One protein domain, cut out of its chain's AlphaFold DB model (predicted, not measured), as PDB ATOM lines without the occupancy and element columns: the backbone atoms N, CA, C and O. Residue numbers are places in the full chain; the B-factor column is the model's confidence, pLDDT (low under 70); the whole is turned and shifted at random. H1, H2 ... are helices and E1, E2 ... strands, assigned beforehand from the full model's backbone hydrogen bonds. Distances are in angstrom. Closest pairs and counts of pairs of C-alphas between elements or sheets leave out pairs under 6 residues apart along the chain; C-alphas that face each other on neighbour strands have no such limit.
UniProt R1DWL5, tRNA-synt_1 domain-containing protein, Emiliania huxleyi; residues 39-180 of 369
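This is residues 39 to 180 of the 369 residues of the protein "tRNA-synt_1 domain-containing protein" of Emiliania huxleyi (UniProt R1DWL5). With little regular structure, this is mostly long loops, wound with four separate helices and a small hairpin of E1 and E2; the loops at Ala 53 and Arg 171 reach farthest apart. The 142 printed residues hold H1, E1, E2, H2, H3, H4, E3 in order, class mixed, 43 residues in named elements. It is compact, radius of gyration of the C-alphas 16.7 A, spans 48 by 36 by 32 A.

Find C-alpha 39 at (45.953, 49.320, -40.568), where H1 begins and runs to residue 46; then E1, residues 65 to 67; E2, residues 74 to 76; H2, residues 100 to 108, 12.3 A; H3, residues 128 to 131; H4, residues 141 to 152, 16.7 A; and E3, residues 177 to 180, which ends with C-alpha 180 at (19.748, 37.099, -58.002).

E1 and E2 are an antiparallel hairpin at 139 degrees; N 66 and O 75 are 2.8 A apart. H2 and E3 are only just apart, closest 8.4 A. In H1, H2 and H4 every O i to N i+4 pair is within hydrogen-bond range; H3 is too short for one.

C-alphas 53 and 171 are 51.8 A apart. The printed part has no cut. Links H1 to E1, E2 to H2, H2 to H3 and H4 to E3 are long. No printed residue is under 70 in pLDDT.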
ATOM      1  N   VAL A  39      45.941  48.060 -41.334       92.38
ATOM      2  CA  VAL A  39      45.953  49.320 -40.568       92.38
ATOM      3  C   VAL A  39      46.703  50.421 -41.313       92.38
ATOM      4  O   VAL A  39      46.178  51.527 -41.438       92.38
ATOM      5  N   ASP A  40      47.897  50.122 -41.827       90.69
ATOM      6  CA  ASP A  40      48.736  51.112 -42.510       90.69
ATOM      7  C   ASP A  40      48.079  51.586 -43.812       90.69
ATOM      8  O   ASP A  40      47.969  52.789 -44.050       90.69
ATOM      9  N   ALA A  41      47.544  50.648 -44.602       90.25
ATOM     10  CA  ALA A  41      46.827  50.949 -45.840       90.25
ATOM     11  C   ALA A  41      45.584  51.820 -45.589       90.25
ATOM     12  O   ALA A  41      45.346  52.793 -46.305       90.25
ATOM     13  N   LEU A  42      44.806  51.516 -44.543       90.12
ATOM     14  CA  LEU A  42      43.655  52.333 -44.159       90.12
ATOM     15  C   LEU A  42      44.088  53.711 -43.641       90.12
ATOM     16  O   LEU A  42      43.444  54.713 -43.944       90.12
ATOM     17  N   SER A  43      45.173  53.783 -42.871       89.88
ATOM     18  CA  SER A  43      45.708  55.043 -42.353       89.88
ATOM     19  C   SER A  43      46.138  55.983 -43.482       89.88
ATOM     20  O   SER A  43      45.820  57.174 -43.437       89.88
ATOM     21  N   GLU A  44      46.786  55.442 -44.516       90.25
ATOM     22  CA  GLU A  44      47.134  56.170 -45.737       90.25
ATOM     23  C   GLU A  44      45.876  56.619 -46.490       90.25
ATOM     24  O   GLU A  44      45.734  57.803 -46.802       90.25
ATOM     25  N   ALA A  45      44.916  55.711 -46.695       87.50
ATOM     26  CA  ALA A  45      43.664  56.009 -47.387       87.50
ATOM     27  C   ALA A  45      42.818  57.082 -46.679       87.50
ATOM     28  O   ALA A  45      42.117  57.842 -47.343       87.50
ATOM     29  N   LEU A  46      42.881  57.178 -45.348       86.94
ATOM     30  CA  LEU A  46      42.202  58.212 -44.554       86.94
ATOM     31  C   LEU A  46      43.030  59.498 -44.395       86.94
ATOM     32  O   LEU A  46      42.517  60.495 -43.885       86.94
ATOM     33  N   GLY A  47      44.315  59.487 -44.763       86.50
ATOM     34  CA  GLY A  47      45.247  60.585 -44.488       86.50
ATOM     35  C   GLY A  47      45.390  60.910 -42.994       86.50
ATOM     36  O   GLY A  47      45.743  62.033 -42.638       86.50
ATOM     37  N   THR A  48      45.069  59.956 -42.113       84.94
ATOM     38  CA  THR A  48      45.028  60.141 -40.657       84.94
ATOM     39  C   THR A  48      45.770  58.990 -39.979       84.94
ATOM     40  O   THR A  48      45.435  57.832 -40.242       84.94
ATOM     41  N   PRO A  49      46.749  59.262 -39.093       86.12
ATOM     42  CA  PRO A  49      47.483  58.216 -38.389       86.12
ATOM     43  C   PRO A  49      46.545  57.419 -37.477       86.12
ATOM     44  O   PRO A  49      45.909  57.979 -36.580       86.12
ATOM     45  N   LEU A  50      46.478  56.106 -37.690       87.25
ATOM     46  CA  LEU A  50      45.714  55.189 -36.849       87.25
ATOM     47  C   LEU A  50      46.619  54.570 -35.779       87.25
ATOM     48  O   LEU A  50      47.724  54.118 -36.065       87.25
ATOM     49  N   VAL A  51      46.141  54.529 -34.533       88.25
ATOM     50  CA  VAL A  51      46.861  53.917 -33.407       88.25
ATOM     51  C   VAL A  51      46.095  52.692 -32.929       88.25
ATOM     52  O   VAL A  51      44.916  52.779 -32.580       88.25
ATOM     53  N   VAL A  52      46.772  51.545 -32.884       91.88
ATOM     54  CA  VAL A  52      46.181  50.289 -32.411       91.88
ATOM     55  C   VAL A  52      45.919  50.377 -30.907       91.88
ATOM     56  O   VAL A  52      46.846  50.397 -30.101       91.88
ATOM     57  N   ALA A  53      44.642  50.418 -30.524       90.94
ATOM     58  CA  ALA A  53      44.228  50.460 -29.120       90.94
ATOM     59  C   ALA A  53      44.126  49.064 -28.479       90.94
ATOM     60  O   ALA A  53      44.370  48.911 -27.285       90.94
ATOM     61  N   ALA A  54      43.726  48.055 -29.259       91.38
ATOM     62  CA  ALA A  54      43.583  46.668 -28.825       91.38
ATOM     63  C   ALA A  54      43.553  45.724 -30.036       91.38
ATOM     64  O   ALA A  54      43.213  46.137 -31.144       91.38
ATOM     65  N   THR A  55      43.838  44.444 -29.799       93.69
ATOM     66  CA  THR A  55      43.718  43.372 -30.794       93.69
ATOM     67  C   THR A  55      42.779  42.299 -30.262       93.69
ATOM     68  O   THR A  55      42.849  41.929 -29.090       93.69
ATOM     69  N   LEU A  56      41.896  41.798 -31.121       92.38
ATOM     70  CA  LEU A  56      40.950  40.735 -30.795       92.38
ATOM     71  C   LEU A  56      40.880  39.711 -31.939       92.38
ATOM     72  O   LEU A  56      41.095  40.079 -33.094       92.38
ATOM     73  N   PRO A  57      40.576  38.434 -31.647       92.19
ATOM     74  CA  PRO A  57      40.343  37.449 -32.694       92.19
ATOM     75  C   PRO A  57      39.041  37.771 -33.440       92.19
ATOM     76  O   PRO A  57      38.036  38.092 -32.806       92.19
ATOM     77  N   GLY A  58      39.019  37.610 -34.768       87.62
ATOM     78  CA  GLY A  58      37.818  37.856 -35.584       87.62
ATOM     79  C   GLY A  58      36.597  37.048 -35.128       87.62
ATOM     80  O   GLY A  58      35.474  37.544 -35.153       87.62
ATOM     81  N   ALA A  59      36.818  35.852 -34.571       91.31
ATOM     82  CA  ALA A  59      35.767  35.030 -33.973       91.31
ATOM     83  C   ALA A  59      34.989  35.734 -32.841       91.31
ATOM     84  O   ALA A  59      33.819  35.432 -32.629       91.31
ATOM     85  N   ALA A  60      35.597  36.696 -32.137       91.19
ATOM     86  CA  ALA A  60      34.925  37.469 -31.090       91.19
ATOM     87  C   ALA A  60      33.904  38.487 -31.637       91.19
ATOM     88  O   ALA A  60      33.077  38.996 -30.873       91.19
ATOM     89  N   LEU A  61      33.962  38.791 -32.939       91.12
ATOM     90  CA  LEU A  61      33.020  39.677 -33.622       91.12
ATOM     91  C   LEU A  61      31.775  38.938 -34.117       91.12
ATOM     92  O   LEU A  61      30.738  39.570 -34.289       91.12
ATOM     93  N   ILE A  62      31.849  37.621 -34.322       91.38
ATOM     94  CA  ILE A  62      30.741  36.832 -34.876       91.38
ATOM     95  C   ILE A  62      29.494  36.980 -33.989       91.38
ATOM     96  O   ILE A  62      29.558  36.837 -32.767       91.38
ATOM     97  N   GLY A  63      28.352  37.289 -34.610       86.25
ATOM     98  CA  GLY A  63      27.072  37.495 -33.922       86.25
ATOM     99  C   GLY A  63      26.921  38.855 -33.229       86.25
ATOM    100  O   GLY A  63      25.854  39.155 -32.685       86.25
ATOM    101  N   ARG A  64      27.951  39.714 -33.254       92.38
ATOM    102  CA  ARG A  64      27.782  41.140 -32.936       92.38
ATOM    103  C   ARG A  64      26.973  41.814 -34.036       92.38
ATOM    104  O   ARG A  64      26.915  41.321 -35.156       92.38
ATOM    105  N   HIS A  65      26.338  42.926 -33.691       91.56
ATOM    106  CA  HIS A  65      25.508  43.679 -34.619       91.56
ATOM    107  C   HIS A  65      26.133  45.046 -34.882       91.56
ATOM    108  O   HIS A  65      26.561  45.722 -33.946       91.56
ATOM    109  N   CYS A  66      26.149  45.440 -36.147       89.62
ATOM    110  CA  CYS A  66      26.479  46.782 -36.607       89.62
ATOM    111  C   CYS A  66      25.182  47.505 -36.992       89.62
ATOM    112  O   CYS A  66      24.185  46.859 -37.305       89.62
ATOM    113  N   ALA A  67      25.172  48.833 -36.978       90.12
ATOM    114  CA  ALA A  67      24.062  49.592 -37.548       90.12
ATOM    115  C   ALA A  67      24.272  49.728 -39.061       90.12
ATOM    116  O   ALA A  67      25.359  50.101 -39.500       90.12
ATOM    117  N   HIS A  68      23.247  49.427 -39.856       90.88
ATOM    118  CA  HIS A  68      23.285  49.668 -41.294       90.88
ATOM    119  C   HIS A  68      23.358  51.180 -41.572       90.88
ATOM    120  O   HIS A  68      22.548  51.924 -41.014       90.88
ATOM    121  N   PRO A  69      24.255  51.663 -42.448       89.00
ATOM    122  CA  PRO A  69      24.512  53.098 -42.584       89.00
ATOM    123  C   PRO A  69      23.341  53.899 -43.180       89.00
ATOM    124  O   PRO A  69      23.249  55.097 -42.945       89.00
ATOM    125  N   LEU A  70      22.431  53.253 -43.921       89.50
ATOM    126  CA  LEU A  70      21.299  53.924 -44.588       89.50
ATOM    127  C   LEU A  70      19.936  53.698 -43.922       89.50
ATOM    128  O   LEU A  70      18.998  54.436 -44.193       89.50
ATOM    129  N   SER A  71      19.803  52.677 -43.075       88.06
ATOM    130  CA  SER A  71      18.517  52.319 -42.446       88.06
ATOM    131  C   SER A  71      18.609  52.158 -40.933       88.06
ATOM    132  O   SER A  71      17.617  51.851 -40.284       88.06
ATOM    133  N   ALA A  72      19.805  52.309 -40.351       84.31
ATOM    134  CA  ALA A  72      20.106  52.089 -38.935       84.31
ATOM    135  C   ALA A  72      19.711  50.702 -38.383       84.31
ATOM    136  O   ALA A  72      19.907  50.434 -37.195       84.31
ATOM    137  N   ARG A  73      19.201  49.790 -39.226       89.19
ATOM    138  CA  ARG A  73      18.810  48.442 -38.820       89.19
ATOM    139  C   ARG A  73      20.028  47.666 -38.320       89.19
ATOM    140  O   ARG A  73      21.110  47.798 -38.899       89.19
ATOM    141  N   PRO A  74      19.879  46.833 -37.281       89.50
ATOM    142  CA  PRO A  74      20.969  45.987 -36.830       89.50
ATOM    143  C   PRO A  74      21.286  44.927 -37.897       89.50
ATOM    144  O   PRO A  74      20.398  44.203 -38.349       89.50
ATOM    145  N   VAL A  75      22.555  44.824 -38.287       90.88
ATOM    146  CA  VAL A  75      23.081  43.813 -39.214       90.88
ATOM    147  C   VAL A  75      24.122  42.947 -38.500       90.88
ATOM    148  O   VAL A  75      25.008  43.496 -37.843       90.88
ATOM    149  N   PRO A  76      24.021  41.608 -38.557       91.75
ATOM    150  CA  PRO A  76      24.945  40.733 -37.850       91.75
ATOM    151  C   PRO A  76      26.294  40.641 -38.571       91.75
ATOM    152  O   PRO A  76      26.362  40.642 -39.798       91.75
ATOM    153  N   VAL A  77      27.365  40.478 -37.801       93.44
ATOM    154  CA  VAL A  77      28.677  40.083 -38.317       93.44
ATOM    155  C   VAL A  77      28.698  38.568 -38.483       93.44
ATOM    156  O   VAL A  77      28.482  37.820 -37.522       93.44
ATOM    157  N   LEU A  78      28.969  38.124 -39.707       91.69
ATOM    158  CA  LEU A  78      28.962  36.718 -40.091       91.69
ATOM    159  C   LEU A  78      30.375  36.201 -40.333       91.69
ATOM    160  O   LEU A  78      31.275  36.937 -40.728       91.69
ATOM    161  N   HIS A  79      30.548  34.900 -40.122       89.62
ATOM    162  CA  HIS A  79      31.737  34.201 -40.584       89.62
ATOM    163  C   HIS A  79      31.603  33.873 -42.073       89.62
ATOM    164  O   HIS A  79      30.596  33.287 -42.485       89.62
ATOM    165  N   ALA A  80      32.647  34.182 -42.841       88.62
ATOM    166  CA  ALA A  80      32.748  33.894 -44.261       88.62
ATOM    167  C   ALA A  80      34.170  33.423 -44.602       88.62
ATOM    168  O   ALA A  80      35.144  34.105 -44.304       88.62
ATOM    169  N   GLU A  81      34.285  32.248 -45.224       86.12
ATOM    170  CA  GLU A  81      35.580  31.608 -45.525       86.12
ATOM    171  C   GLU A  81      36.340  32.295 -46.671       86.12
ATOM    172  O   GLU A  81      37.554  32.174 -46.773       86.12
ATOM    173  N   HIS A  82      35.634  33.039 -47.526       86.75
ATOM    174  CA  HIS A  82      36.219  33.734 -48.673       86.75
ATOM    175  C   HIS A  82      36.875  35.078 -48.313       86.75
ATOM    176  O   HIS A  82      37.439  35.723 -49.192       86.75
ATOM    177  N   VAL A  83      36.756  35.533 -47.062       89.31
ATOM    178  CA  VAL A  83      37.294  36.827 -46.627       89.31
ATOM    179  C   VAL A  83      38.791  36.699 -46.373       89.31
ATOM    180  O   VAL A  83      39.231  35.873 -45.572       89.31
ATOM    181  N   THR A  84      39.559  37.547 -47.043       89.31
ATOM    182  CA  THR A  84      41.018  37.644 -46.956       89.31
ATOM    183  C   THR A  84      41.438  39.000 -46.389       89.31
ATOM    184  O   THR A  84      40.630  39.921 -46.266       89.31
ATOM    185  N   ASP A  85      42.708  39.124 -46.005       88.25
ATOM    186  CA  ASP A  85      43.309  40.353 -45.477       88.25
ATOM    187  C   ASP A  85      44.302  41.001 -46.460       88.25
ATOM    188  O   ASP A  85      45.190  41.752 -46.064       88.25
ATOM    189  N   ASP A  86      44.147  40.717 -47.756       86.56
ATOM    190  CA  ASP A  86      44.979  41.232 -48.845       86.56
ATOM    191  C   ASP A  86      44.503  42.586 -49.394       86.56
ATOM    192  O   ASP A  86      45.296  43.318 -49.991       86.56
ATOM    193  N   ALA A  87      43.229  42.936 -49.197       83.81
ATOM    194  CA  ALA A  87      42.645  44.187 -49.669       83.81
ATOM    195  C   ALA A  87      41.480  44.682 -48.790       83.81
ATOM    196  O   ALA A  87      40.830  43.925 -48.068       83.81
ATOM    197  N   GLY A  88      41.188  45.984 -48.887       87.81
ATOM    198  CA  GLY A  88      40.081  46.625 -48.177       87.81
ATOM    199  C   GLY A  88      40.374  46.820 -46.689       87.81
ATOM    200  O   GLY A  88      41.411  47.366 -46.320       87.81
ATOM    201  N   THR A  89      39.446  46.393 -45.831       90.19
ATOM    202  CA  THR A  89      39.536  46.540 -44.365       90.19
ATOM    203  C   THR A  89      39.624  45.197 -43.628       90.19
ATOM    204  O   THR A  89      39.755  45.167 -42.402       90.19
ATOM    205  N   GLY A  90      39.521  44.077 -44.354       90.06
ATOM    206  CA  GLY A  90      39.325  42.738 -43.785       90.06
ATOM    207  C   GLY A  90      37.917  42.505 -43.218       90.06
ATOM    208  O   GLY A  90      37.644  41.452 -42.643       90.06
ATOM    209  N   LEU A  91      37.017  43.478 -43.380       91.31
ATOM    210  CA  LEU A  91      35.578  43.333 -43.212       91.31
ATOM    211  C   LEU A  91      34.943  43.486 -44.596       91.31
ATOM    212  O   LEU A  91      35.307  44.379 -45.359       91.31
ATOM    213  N   VAL A  92      34.024  42.586 -44.938       92.81
ATOM    214  CA  VAL A  92      33.377  42.567 -46.253       92.81
ATOM    215  C   VAL A  92      31.883  42.750 -46.060       92.81
ATOM    216  O   VAL A  92      31.240  41.990 -45.334       92.81
ATOM    217  N   HIS A  93      31.328  43.769 -46.709       92.50
ATOM    218  CA  HIS A  93      29.888  43.943 -46.812       92.50
ATOM    219  C   HIS A  93      29.280  42.807 -47.648       92.50
ATOM    220  O   HIS A  93      29.692  42.582 -48.783       92.50
ATOM    221  N   THR A  94      28.263  42.136 -47.106       90.88
ATOM    222  CA  THR A  94      27.579  41.019 -47.768       90.88
ATOM    223  C   THR A  94      26.229  41.458 -48.337       90.88
ATOM    224  O   THR A  94      25.316  41.804 -47.586       90.88
ATOM    225  N   ALA A  95      26.058  41.346 -49.656       90.94
ATOM    226  CA  ALA A  95      24.781  41.492 -50.350       90.94
ATOM    227  C   ALA A  95      24.424  40.201 -51.105       90.94
ATOM    228  O   ALA A  95      24.768  40.051 -52.283       90.94
ATOM    229  N   PRO A  96      23.650  39.280 -50.492       89.56
ATOM    230  CA  PRO A  96      23.328  37.988 -51.103       89.56
ATOM    231  C   PRO A  96      22.615  38.098 -52.461       89.56
ATOM    232  O   PRO A  96      22.638  37.161 -53.250       89.56
ATOM    233  N   GLY A  97      21.995  39.245 -52.757       88.19
ATOM    234  CA  GLY A  97      21.385  39.540 -54.053       88.19
ATOM    235  C   GLY A  97      22.361  39.834 -55.201       88.19
ATOM    236  O   GLY A  97      21.920  39.887 -56.350       88.19
ATOM    237  N   HIS A  98      23.653  40.038 -54.918       89.25
ATOM    238  CA  HIS A  98      24.597  40.686 -55.837       89.25
ATOM    239  C   HIS A  98      25.993  40.038 -55.927       89.25
ATOM    240  O   HIS A  98      26.793  40.481 -56.745       89.25
ATOM    241  N   GLY A  99      26.281  38.963 -55.187       86.50
ATOM    242  CA  GLY A  99      27.537  38.212 -55.322       86.50
ATOM    243  C   GLY A  99      27.375  36.719 -55.009       86.50
ATOM    244  O   GLY A  99      26.655  36.384 -54.068       86.50
ATOM    245  N   PRO A 100      28.000  35.802 -55.774       85.38
ATOM    246  CA  PRO A 100      27.862  34.365 -55.533       85.38
ATOM    247  C   PRO A 100      28.410  33.930 -54.172       85.38
ATOM    248  O   PRO A 100      27.787  33.106 -53.501       85.38
ATOM    249  N   GLU A 101      29.522  34.517 -53.733       88.81
ATOM    250  CA  GLU A 101      30.096  34.293 -52.408       88.81
ATOM    251  C   GLU A 101      29.154  34.808 -51.307       88.81
ATOM    252  O   GLU A 101      28.867  34.090 -50.346       88.81
ATOM    253  N   ASP A 102      28.584  36.001 -51.499       90.06
ATOM    254  CA  ASP A 102      27.620  36.605 -50.574       90.06
ATOM    255  C   ASP A 102      26.333  35.794 -50.457       90.06
ATOM    256  O   ASP A 102      25.741  35.696 -49.384       90.06
ATOM    257  N   PHE A 103      25.878  35.197 -51.554       88.06
ATOM    258  CA  PHE A 103      24.716  34.320 -51.538       88.06
ATOM    259  C   PHE A 103      24.985  33.020 -50.820       88.06
ATOM    260  O   PHE A 103      24.136  32.591 -50.049       88.06
ATOM    261  N   ALA A 104      26.152  32.407 -51.018       87.56
ATOM    262  CA  ALA A 104      26.517  31.212 -50.270       87.56
ATOM    263  C   ALA A 104      26.526  31.492 -48.756       87.56
ATOM    264  O   ALA A 104      25.957  30.716 -47.987       87.56
ATOM    265  N   VAL A 105      27.084  32.636 -48.339       89.56
ATOM    266  CA  VAL A 105      27.025  33.103 -46.943       89.56
ATOM    267  C   VAL A 105      25.581  33.367 -46.515       89.56
ATOM    268  O   VAL A 105      25.156  32.901 -45.459       89.56
ATOM    269  N   GLY A 106      24.799  34.055 -47.344       88.62
ATOM    270  CA  GLY A 106      23.398  34.353 -47.072       88.62
ATOM    271  C   GLY A 106      22.559  33.096 -46.855       88.62
ATOM    272  O   GLY A 106      21.853  33.006 -45.858       88.62
ATOM    273  N   VAL A 107      22.692  32.085 -47.718       86.25
ATOM    274  CA  VAL A 107      22.007  30.792 -47.568       86.25
ATOM    275  C   VAL A 107      22.457  30.074 -46.296       86.25
ATOM    276  O   VAL A 107      21.608  29.594 -45.545       86.25
ATOM    277  N   ALA A 108      23.763  30.027 -46.019       88.00
ATOM    278  CA  ALA A 108      24.298  29.357 -44.833       88.00
ATOM    279  C   ALA A 108      23.788  29.966 -43.513       88.00
ATOM    280  O   ALA A 108      23.622  29.244 -42.531       88.00
ATOM    281  N   HIS A 109      23.507  31.274 -43.501       86.62
ATOM    282  CA  HIS A 109      23.042  32.018 -42.324       86.62
ATOM    283  C   HIS A 109      21.554  32.408 -42.378       86.62
ATOM    284  O   HIS A 109      21.090  33.170 -41.533       86.62
ATOM    285  N   GLY A 110      20.788  31.895 -43.347       87.38
ATOM    286  CA  GLY A 110      19.345  32.147 -43.462       87.38
ATOM    287  C   GLY A 110      18.962  33.592 -43.813       87.38
ATOM    288  O   GLY A 110      17.866  34.037 -43.475       87.38
ATOM    289  N   LEU A 111      19.847  34.340 -44.474       86.62
ATOM    290  CA  LEU A 111      19.573  35.694 -44.948       86.62
ATOM    291  C   LEU A 111      18.735  35.684 -46.228       86.62
ATOM    292  O   LEU A 111      18.949  34.891 -47.146       86.62
ATOM    293  N   ALA A 112      17.818  36.646 -46.333       85.50
ATOM    294  CA  ALA A 112      17.075  36.867 -47.562       85.50
ATOM    295  C   ALA A 112      17.997  37.404 -48.669       85.50
ATOM    296  O   ALA A 112      18.685  38.411 -48.493       85.50
ATOM    297  N   ALA A 113      17.940  36.793 -49.853       86.31
ATOM    298  CA  ALA A 113      18.576  37.312 -51.064       86.31
ATOM    299  C   ALA A 113      17.770  38.475 -51.660       86.31
ATOM    300  O   ALA A 113      17.218  38.384 -52.759       86.31
ATOM    301  N   ALA A 114      17.621  39.562 -50.904       85.81
ATOM    302  CA  ALA A 114      17.003  40.782 -51.404       85.81
ATOM    303  C   ALA A 114      17.845  41.347 -52.558       85.81
ATOM    304  O   ALA A 114      19.068  41.409 -52.473       85.81
ATOM    305  N   CYS A 115      17.183  41.730 -53.648       89.31
ATOM    306  CA  CYS A 115      17.828  42.389 -54.775       89.31
ATOM    307  C   CYS A 115      16.956  43.578 -55.171       89.31
ATOM    308  O   CYS A 115      15.965  43.385 -55.882       89.31
ATOM    309  N   PRO A 116      17.272  44.784 -54.681       91.06
ATOM    310  CA  PRO A 116      16.476  45.968 -54.944       91.06
ATOM    311  C   PRO A 116      16.803  46.585 -56.313       91.06
ATOM    312  O   PRO A 116      16.828  47.803 -56.429       91.06
ATOM    313  N   VAL A 117      17.048  45.774 -57.350       91.94
ATOM    314  CA  VAL A 117      17.417  46.240 -58.699       91.94
ATOM    315  C   VAL A 117      16.587  45.530 -59.767       91.94
ATOM    316  O   VAL A 117      16.639  44.302 -59.896       91.94
ATOM    317  N   ASP A 118      15.867  46.300 -60.579       89.12
ATOM    318  CA  ASP A 118      14.958  45.802 -61.612       89.12
ATOM    319  C   ASP A 118      15.668  45.339 -62.897       89.12
ATOM    320  O   ASP A 118      16.866  45.544 -63.101       89.12
ATOM    321  N   GLU A 119      14.927  44.726 -63.820       85.38
ATOM    322  CA  GLU A 119      15.459  44.221 -65.095       85.38
ATOM    323  C   GLU A 119      16.129  45.277 -65.988       85.38
ATOM    324  O   GLU A 119      16.888  44.904 -66.883       85.38
ATOM    325  N   LYS A 120      15.898  46.570 -65.746       87.12
ATOM    326  CA  LYS A 120      16.536  47.670 -66.479       87.12
ATOM    327  C   LYS A 120      17.857  48.106 -65.847       87.12
ATOM    328  O   LYS A 120      18.621  48.808 -66.502       87.12
ATOM    329  N   GLY A 121      18.157  47.636 -64.637       89.38
ATOM    330  CA  GLY A 121      19.322  48.060 -63.865       89.38
ATOM    331  C   GLY A 121      19.045  49.299 -63.017       89.38
ATOM    332  O   GLY A 121      19.988  50.003 -62.671       89.38
ATOM    333  N   CYS A 122      17.780  49.569 -62.694       93.00
ATOM    334  CA  CYS A 122      17.380  50.666 -61.824       93.00
ATOM    335  C   CYS A 122      17.065  50.153 -60.417       93.00
ATOM    336  O   CYS A 122      16.558  49.040 -60.248       93.00
ATOM    337  N   PHE A 123      17.335  50.967 -59.401       94.06
ATOM    338  CA  PHE A 123      16.930  50.676 -58.032       94.06
ATOM    339  C   PHE A 123      15.402  50.588 -57.900       94.06
ATOM    340  O   PHE A 123      14.643  51.239 -58.618       94.06
ATOM    341  N   THR A 124      14.944  49.800 -56.935       93.12
ATOM    342  CA  THR A 124      13.529  49.605 -56.595       93.12
ATOM    343  C   THR A 124      13.296  49.908 -55.121       93.12
ATOM    344  O   THR A 124      14.210  49.796 -54.309       93.12
ATOM    345  N   ALA A 125      12.047  50.174 -54.742       92.38
ATOM    346  CA  ALA A 125      11.654  50.347 -53.342       92.38
ATOM    347  C   ALA A 125      11.441  49.016 -52.587       92.38
ATOM    348  O   ALA A 125      10.649  48.949 -51.651       92.38
ATOM    349  N   ALA A 126      12.109  47.935 -53.010       85.44
ATOM    350  CA  ALA A 126      11.932  46.600 -52.432       85.44
ATOM    351  C   ALA A 126      12.583  46.434 -51.046       85.44
ATOM    352  O   ALA A 126      12.257  45.491 -50.326       85.44
ATOM    353  N   THR A 127      13.512  47.318 -50.682       86.00
ATOM    354  CA  THR A 127      14.158  47.358 -49.367       86.00
ATOM    355  C   THR A 127      14.134  48.783 -48.831       86.00
ATOM    356  O   THR A 127      14.164  49.739 -49.606       86.00
ATOM    357  N   GLU A 128      14.103  48.928 -47.508       88.12
ATOM    358  CA  GLU A 128      14.081  50.232 -46.835       88.12
ATOM    359  C   GLU A 128      15.281  51.094 -47.248       88.12
ATOM    360  O   GLU A 128      15.119  52.242 -47.650       88.12
ATOM    361  N   GLU A 129      16.474  50.498 -47.269       87.31
ATOM    362  CA  GLU A 129      17.719  51.155 -47.666       87.31
ATOM    363  C   GLU A 129      17.776  51.562 -49.145       87.31
ATOM    364  O   GLU A 129      18.580  52.416 -49.497       87.31
ATOM    365  N   ALA A 130      16.951  50.968 -50.015       89.25
ATOM    366  CA  ALA A 130      16.936  51.279 -51.446       89.25
ATOM    367  C   ALA A 130      15.764  52.182 -51.853       89.25
ATOM    368  O   ALA A 130      15.777  52.752 -52.944       89.25
ATOM    369  N   ALA A 131      14.759  52.337 -50.985       90.38
ATOM    370  CA  ALA A 131      13.549  53.097 -51.277       90.38
ATOM    371  C   ALA A 131      13.837  54.556 -51.653       90.38
ATOM    372  O   ALA A 131      13.193  55.083 -52.558       90.38
ATOM    373  N   GLY A 132      14.841  55.175 -51.023       90.56
ATOM    374  CA  GLY A 132      15.278  56.541 -51.333       90.56
ATOM    375  C   GLY A 132      15.929  56.718 -52.709       90.56
ATOM    376  O   GLY A 132      16.088  57.851 -53.149       90.56
ATOM    377  N   PHE A 133      16.272  55.626 -53.399       93.62
ATOM    378  CA  PHE A 133      16.970  55.643 -54.690       93.62
ATOM    379  C   PHE A 133      16.132  55.040 -55.825       93.62
ATOM    380  O   PHE A 133      16.633  54.846 -56.928       93.62
ATOM    381  N   ALA A 134      14.867  54.690 -55.569       93.81
ATOM    382  CA  ALA A 134      14.031  53.985 -56.534       93.81
ATOM    383  C   ALA A 134      13.918  54.744 -57.873       93.81
ATOM    384  O   ALA A 134      13.549  55.914 -57.908       93.81
ATOM    385  N   GLY A 135      14.193  54.047 -58.978       93.06
ATOM    386  CA  GLY A 135      14.220  54.600 -60.336       93.06
ATOM    387  C   GLY A 135      15.617  54.974 -60.844       93.06
ATOM    388  O   GLY A 135      15.825  54.971 -62.057       93.06
ATOM    389  N   GLU A 136      16.582  55.205 -59.952       92.25
ATOM    390  CA  GLU A 136      17.944  55.590 -60.333       92.25
ATOM    391  C   GLU A 136      18.735  54.413 -60.919       92.25
ATOM    392  O   GLU A 136      18.632  53.277 -60.447       92.25
ATOM    393  N   SER A 137      19.546  54.675 -61.949       93.06
ATOM    394  CA  SER A 137      20.414  53.666 -62.578       93.06
ATOM    395  C   SER A 137      21.581  53.307 -61.658       93.06
ATOM    396  O   SER A 137      22.357  54.179 -61.265       93.06
ATOM    397  N   VAL A 138      21.767  52.016 -61.362       90.81
ATOM    398  CA  VAL A 138      22.843  51.551 -60.461       90.81
ATOM    399  C   VAL A 138      24.250  51.763 -61.025       90.81
ATOM    400  O   VAL A 138      25.226  51.735 -60.281       90.81
ATOM    401  N   LEU A 139      24.377  51.910 -62.344       86.56
ATOM    402  CA  LEU A 139      25.662  52.092 -63.022       86.56
ATOM    403  C   LEU A 139      25.982  53.559 -63.322       86.56
ATOM    404  O   LEU A 139      27.135  53.853 -63.632       86.56
ATOM    405  N   ASP A 140      24.987  54.438 -63.224       85.31
ATOM    406  CA  ASP A 140      25.121  55.865 -63.498       85.31
ATOM    407  C   ASP A 140      24.903  56.648 -62.182       85.31
ATOM    408  O   ASP A 140      25.698  56.514 -61.247       85.31
ATOM    409  N   ASP A 141      23.817  57.415 -62.071       87.44
ATOM    410  CA  ASP A 141      23.575  58.370 -60.976       87.44
ATOM    411  C   ASP A 141      23.330  57.720 -59.600       87.44
ATOM    412  O   ASP A 141      23.565  58.338 -58.558       87.44
ATOM    413  N   GLY A 142      22.924  56.449 -59.564       89.56
ATOM    414  CA  GLY A 142      22.599  55.747 -58.324       89.56
ATOM    415  C   GLY A 142      23.780  55.613 -57.357       89.56
ATOM    416  O   GLY A 142      23.592  55.717 -56.145       89.56
ATOM    417  N   ASN A 143      25.008  55.440 -57.860       89.81
ATOM    418  CA  ASN A 143      26.195  55.353 -56.999       89.81
ATOM    419  C   ASN A 143      26.500  56.690 -56.309       89.81
ATOM    420  O   ASN A 143      26.835  56.713 -55.126       89.81
ATOM    421  N   GLU A 144      26.349  57.805 -57.028       90.25
ATOM    422  CA  GLU A 144      26.551  59.143 -56.464       90.25
ATOM    423  C   GLU A 144      25.447  59.509 -55.464       90.25
ATOM    424  O   GLU A 144      25.728  60.119 -54.427       90.25
ATOM    425  N   ALA A 145      24.208  59.074 -55.715       91.88
ATOM    426  CA  ALA A 145      23.108  59.236 -54.769       91.88
ATOM    427  C   ALA A 145      23.381  58.498 -53.445       91.88
ATOM    428  O   ALA A 145      23.249  59.085 -52.367       91.88
ATOM    429  N   VAL A 146      23.847  57.244 -53.510       92.50
ATOM    430  CA  VAL A 146      24.222  56.459 -52.320       92.50
ATOM    431  C   VAL A 146      25.406  57.093 -51.587       92.50
ATOM    432  O   VAL A 146      25.356  57.252 -50.368       92.50
ATOM    433  N   LEU A 147      26.451  57.515 -52.306       91.06
ATOM    434  CA  LEU A 147      27.595  58.222 -51.716       91.06
ATOM    435  C   LEU A 147      27.170  59.487 -50.974       91.06
ATOM    436  O   LEU A 147      27.668  59.763 -49.884       91.06
ATOM    437  N   THR A 148      26.253  60.253 -51.558       91.69
ATOM    438  CA  THR A 148      25.725  61.475 -50.949       91.69
ATOM    439  C   THR A 148      24.969  61.157 -49.662       91.69
ATOM    440  O   THR A 148      25.279  61.744 -48.627       91.69
ATOM    441  N   ALA A 149      24.092  60.152 -49.673       91.81
ATOM    442  CA  ALA A 149      23.379  59.717 -48.473       91.81
ATOM    443  C   ALA A 149      24.332  59.231 -47.360       91.81
ATOM    444  O   ALA A 149      24.145  59.563 -46.189       91.81
ATOM    445  N   LEU A 150      25.398  58.499 -47.707       91.50
ATOM    446  CA  LEU A 150      26.412  58.054 -46.742       91.50
ATOM    447  C   LEU A 150      27.226  59.219 -46.156       91.50
ATOM    448  O   LEU A 150      27.588  59.178 -44.974       91.50
ATOM    449  N   ARG A 151      27.510  60.255 -46.958       90.12
ATOM    450  CA  ARG A 151      28.158  61.496 -46.493       90.12
ATOM    451  C   ARG A 151      27.267  62.242 -45.515       90.12
ATOM    452  O   ARG A 151      27.717  62.559 -44.417       90.12
ATOM    453  N   GLU A 152      26.016  62.485 -45.893       89.38
ATOM    454  CA  GLU A 152      25.032  63.193 -45.066       89.38
ATOM    455  C   GLU A 152      24.741  62.445 -43.759       89.38
ATOM    456  O   GLU A 152      24.624  63.064 -42.703       89.38
ATOM    457  N   GLY A 153      24.724  61.110 -43.805       87.00
ATOM    458  CA  GLY A 153      24.617  60.245 -42.629       87.00
ATOM    459  C   GLY A 153      25.899  60.129 -41.794       87.00
ATOM    460  O   GLY A 153      25.906  59.417 -40.792       87.00
ATOM    461  N   GLY A 154      27.002  60.772 -42.195       87.06
ATOM    462  CA  GLY A 154      28.273  60.752 -41.462       87.06
ATOM    463  C   GLY A 154      28.967  59.386 -41.409       87.06
ATOM    464  O   GLY A 154      29.860  59.194 -40.588       87.06
ATOM    465  N   SER A 155      28.563  58.440 -42.262       88.44
ATOM    466  CA  SER A 155      29.104  57.073 -42.298       88.44
ATOM    467  C   SER A 155      30.213  56.891 -43.343       88.44
ATOM    468  O   SER A 155      30.918  55.886 -43.312       88.44
ATOM    469  N   LEU A 156      30.397  57.853 -44.260       90.81
ATOM    470  CA  LEU A 156      31.460  57.805 -45.266       90.81
ATOM    471  C   LEU A 156      32.805  58.297 -44.701       90.81
ATOM    472  O   LEU A 156      32.980  59.492 -44.447       90.81
ATOM    473  N   LEU A 157      33.765  57.377 -44.575       89.00
ATOM    474  CA  LEU A 157      35.113  57.667 -44.066       89.00
ATOM    475  C   LEU A 157      36.117  58.078 -45.147       89.00
ATOM    476  O   LEU A 157      37.020  58.856 -44.870       89.00
ATOM    477  N   ALA A 158      35.986  57.540 -46.355       88.00
ATOM    478  CA  ALA A 158      36.797  57.894 -47.515       88.00
ATOM    479  C   ALA A 158      36.055  57.510 -48.792       88.00
ATOM    480  O   ALA A 158      35.265  56.565 -48.804       88.00
ATOM    481  N   ALA A 159      36.336  58.231 -49.873       89.06
ATOM    482  CA  ALA A 159      35.900  57.867 -51.211       89.06
ATOM    483  C   ALA A 159      37.053  58.076 -52.186       89.06
ATOM    484  O   ALA A 159      37.611  59.170 -52.287       89.06
ATOM    485  N   ALA A 160      37.384  57.023 -52.926       86.75
ATOM    486  CA  ALA A 160      38.417  57.038 -53.945       86.75
ATOM    487  C   ALA A 160      37.904  56.368 -55.222       86.75
ATOM    488  O   ALA A 160      37.043  55.487 -55.192       86.75
ATOM    489  N   ARG A 161      38.438  56.795 -56.368       86.31
ATOM    490  CA  ARG A 161      38.186  56.131 -57.649       86.31
ATOM    491  C   ARG A 161      39.175  54.988 -57.822       86.31
ATOM    492  O   ARG A 161      40.380  55.198 -57.712       86.31
ATOM    493  N   HIS A 162      38.664  53.806 -58.145       83.94
ATOM    494  CA  HIS A 162      39.472  52.605 -58.336       83.94
ATOM    495  C   HIS A 162      39.380  52.105 -59.776       83.94
ATOM    496  O   HIS A 162      38.330  51.638 -60.222       83.94
ATOM    497  N   GLU A 163      40.497  52.162 -60.500       87.69
ATOM    498  CA  GLU A 163      40.600  51.576 -61.833       87.69
ATOM    499  C   GLU A 163      40.946  50.088 -61.724       87.69
ATOM    500  O   GLU A 163      41.971  49.700 -61.165       87.69
ATOM    501  N   HIS A 164      40.070  49.236 -62.249       86.19
ATOM    502  CA  HIS A 164      40.255  47.793 -62.241       86.19
ATOM    503  C   HIS A 164      39.543  47.152 -63.434       86.19
ATOM    504  O   HIS A 164      38.805  47.791 -64.188       86.19
ATOM    505  N   ARG A 165      39.768  45.851 -63.623       90.38
ATOM    506  CA  ARG A 165      39.094  45.086 -64.672       90.38
ATOM    507  C   ARG A 165      37.661  44.782 -64.249       90.38
ATOM    508  O   ARG A 165      37.452  43.971 -63.355       90.38
ATOM    509  N   TYR A 166      36.701  45.374 -64.951       87.75
ATOM    510  CA  TYR A 166      35.277  45.123 -64.748       87.75
ATOM    511  C   TYR A 166      34.700  44.280 -65.899       87.75
ATOM    512  O   TYR A 166      35.157  44.415 -67.038       87.75
ATOM    513  N   PRO A 167      33.730  43.380 -65.658       87.81
ATOM    514  CA  PRO A 167      33.106  42.615 -66.728       87.81
ATOM    515  C   PRO A 167      32.183  43.501 -67.581       87.81
ATOM    516  O   PRO A 167      31.357  44.255 -67.073       87.81
ATOM    517  N   TYR A 168      32.284  43.347 -68.900       87.06
ATOM    518  CA  TYR A 168      31.413  44.008 -69.871       87.06
ATOM    519  C   TYR A 168      30.676  42.969 -70.701       87.06
ATOM    520  O   TYR A 168      31.207  41.896 -71.011       87.06
ATOM    521  N   ASP A 169      29.456  43.302 -71.102       84.38
ATOM    522  CA  ASP A 169      28.746  42.527 -72.101       84.38
ATOM    523  C   ASP A 169      29.509  42.601 -73.427       84.38
ATOM    524  O   ASP A 169      29.896  43.661 -73.924       84.38
ATOM    525  N   TRP A 170      29.771  41.435 -74.002       80.31
ATOM    526  CA  TRP A 170      30.618  41.318 -75.178       80.31
ATOM    527  C   TRP A 170      29.994  41.937 -76.438       80.31
ATOM    528  O   TRP A 170      30.739  42.253 -77.369       80.31
ATOM    529  N   ARG A 171      28.670  42.121 -76.476       82.75
ATOM    530  CA  ARG A 171      27.913  42.658 -77.608       82.75
ATOM    531  C   ARG A 171      27.584  44.135 -77.419       82.75
ATOM    532  O   ARG A 171      27.904  44.921 -78.302       82.75
ATOM    533  N   SER A 172      26.948  44.509 -76.309       81.81
ATOM    534  CA  SER A 172      26.552  45.898 -76.035       81.81
ATOM    535  C   SER A 172      27.722  46.758 -75.561       81.81
ATOM    536  O   SER A 172      27.641  47.980 -75.653       81.81
ATOM    537  N   LYS A 173      28.809  46.132 -75.080       86.19
ATOM    538  CA  LYS A 173      29.962  46.809 -74.468       86.19
ATOM    539  C   LYS A 173      29.576  47.681 -73.275       86.19
ATOM    540  O   LYS A 173      30.296  48.621 -72.957       86.19
ATOM    541  N   THR A 174      28.473  47.361 -72.600       84.69
ATOM    542  CA  THR A 174      28.099  48.010 -71.342       84.69
ATOM    543  C   THR A 174      28.488  47.138 -70.145       84.69
ATOM    544  O   THR A 174      28.637  45.917 -70.301       84.69
ATOM    545  N   PRO A 175      28.710  47.736 -68.963       87.38
ATOM    546  CA  PRO A 175      29.092  46.987 -67.773       87.38
ATOM    547  C   PRO A 175      27.998  45.996 -67.377       87.38
ATOM    548  O   PRO A 175      26.816  46.234 -67.640       87.38
ATOM    549  N   VAL A 176      28.381  44.888 -66.739       88.81
ATOM    550  CA  VAL A 176      27.411  43.919 -66.217       88.81
ATOM    551  C   VAL A 176      27.378  43.887 -64.702       88.81
ATOM    552  O   VAL A 176      28.418  43.874 -64.055       88.81
ATOM    553  N   ILE A 177      26.171  43.785 -64.155       89.44
ATOM    554  CA  ILE A 177      25.936  43.595 -62.725       89.44
ATOM    555  C   ILE A 177      25.483  42.165 -62.447       89.44
ATOM    556  O   ILE A 177      24.840  41.518 -63.284       89.44
ATOM    557  N   PHE A 178      25.786  41.679 -61.250       88.12
ATOM    558  CA  PHE A 178      25.227  40.441 -60.733       88.12
ATOM    559  C   PHE A 178      23.906  40.732 -60.028       88.12
ATOM    560  O   PHE A 178      23.805  41.644 -59.209       88.12
ATOM    561  N   ARG A 179      22.891  39.937 -60.355       87.56
ATOM    562  CA  ARG A 179      21.607  39.933 -59.663       87.56
ATOM    563  C   ARG A 179      21.149  38.507 -59.428       87.56
ATOM    564  O   ARG A 179      21.221  37.666 -60.325       87.56
ATOM    565  N   THR A 180      20.555  38.280 -58.271       84.12
ATOM    566  CA  THR A 180      19.748  37.099 -58.002       84.12
ATOM    567  C   THR A 180      18.369  37.191 -58.665       84.12
ATOM    568  O   THR A 180      17.591  38.099 -58.366       84.12
TER     569      THR A 180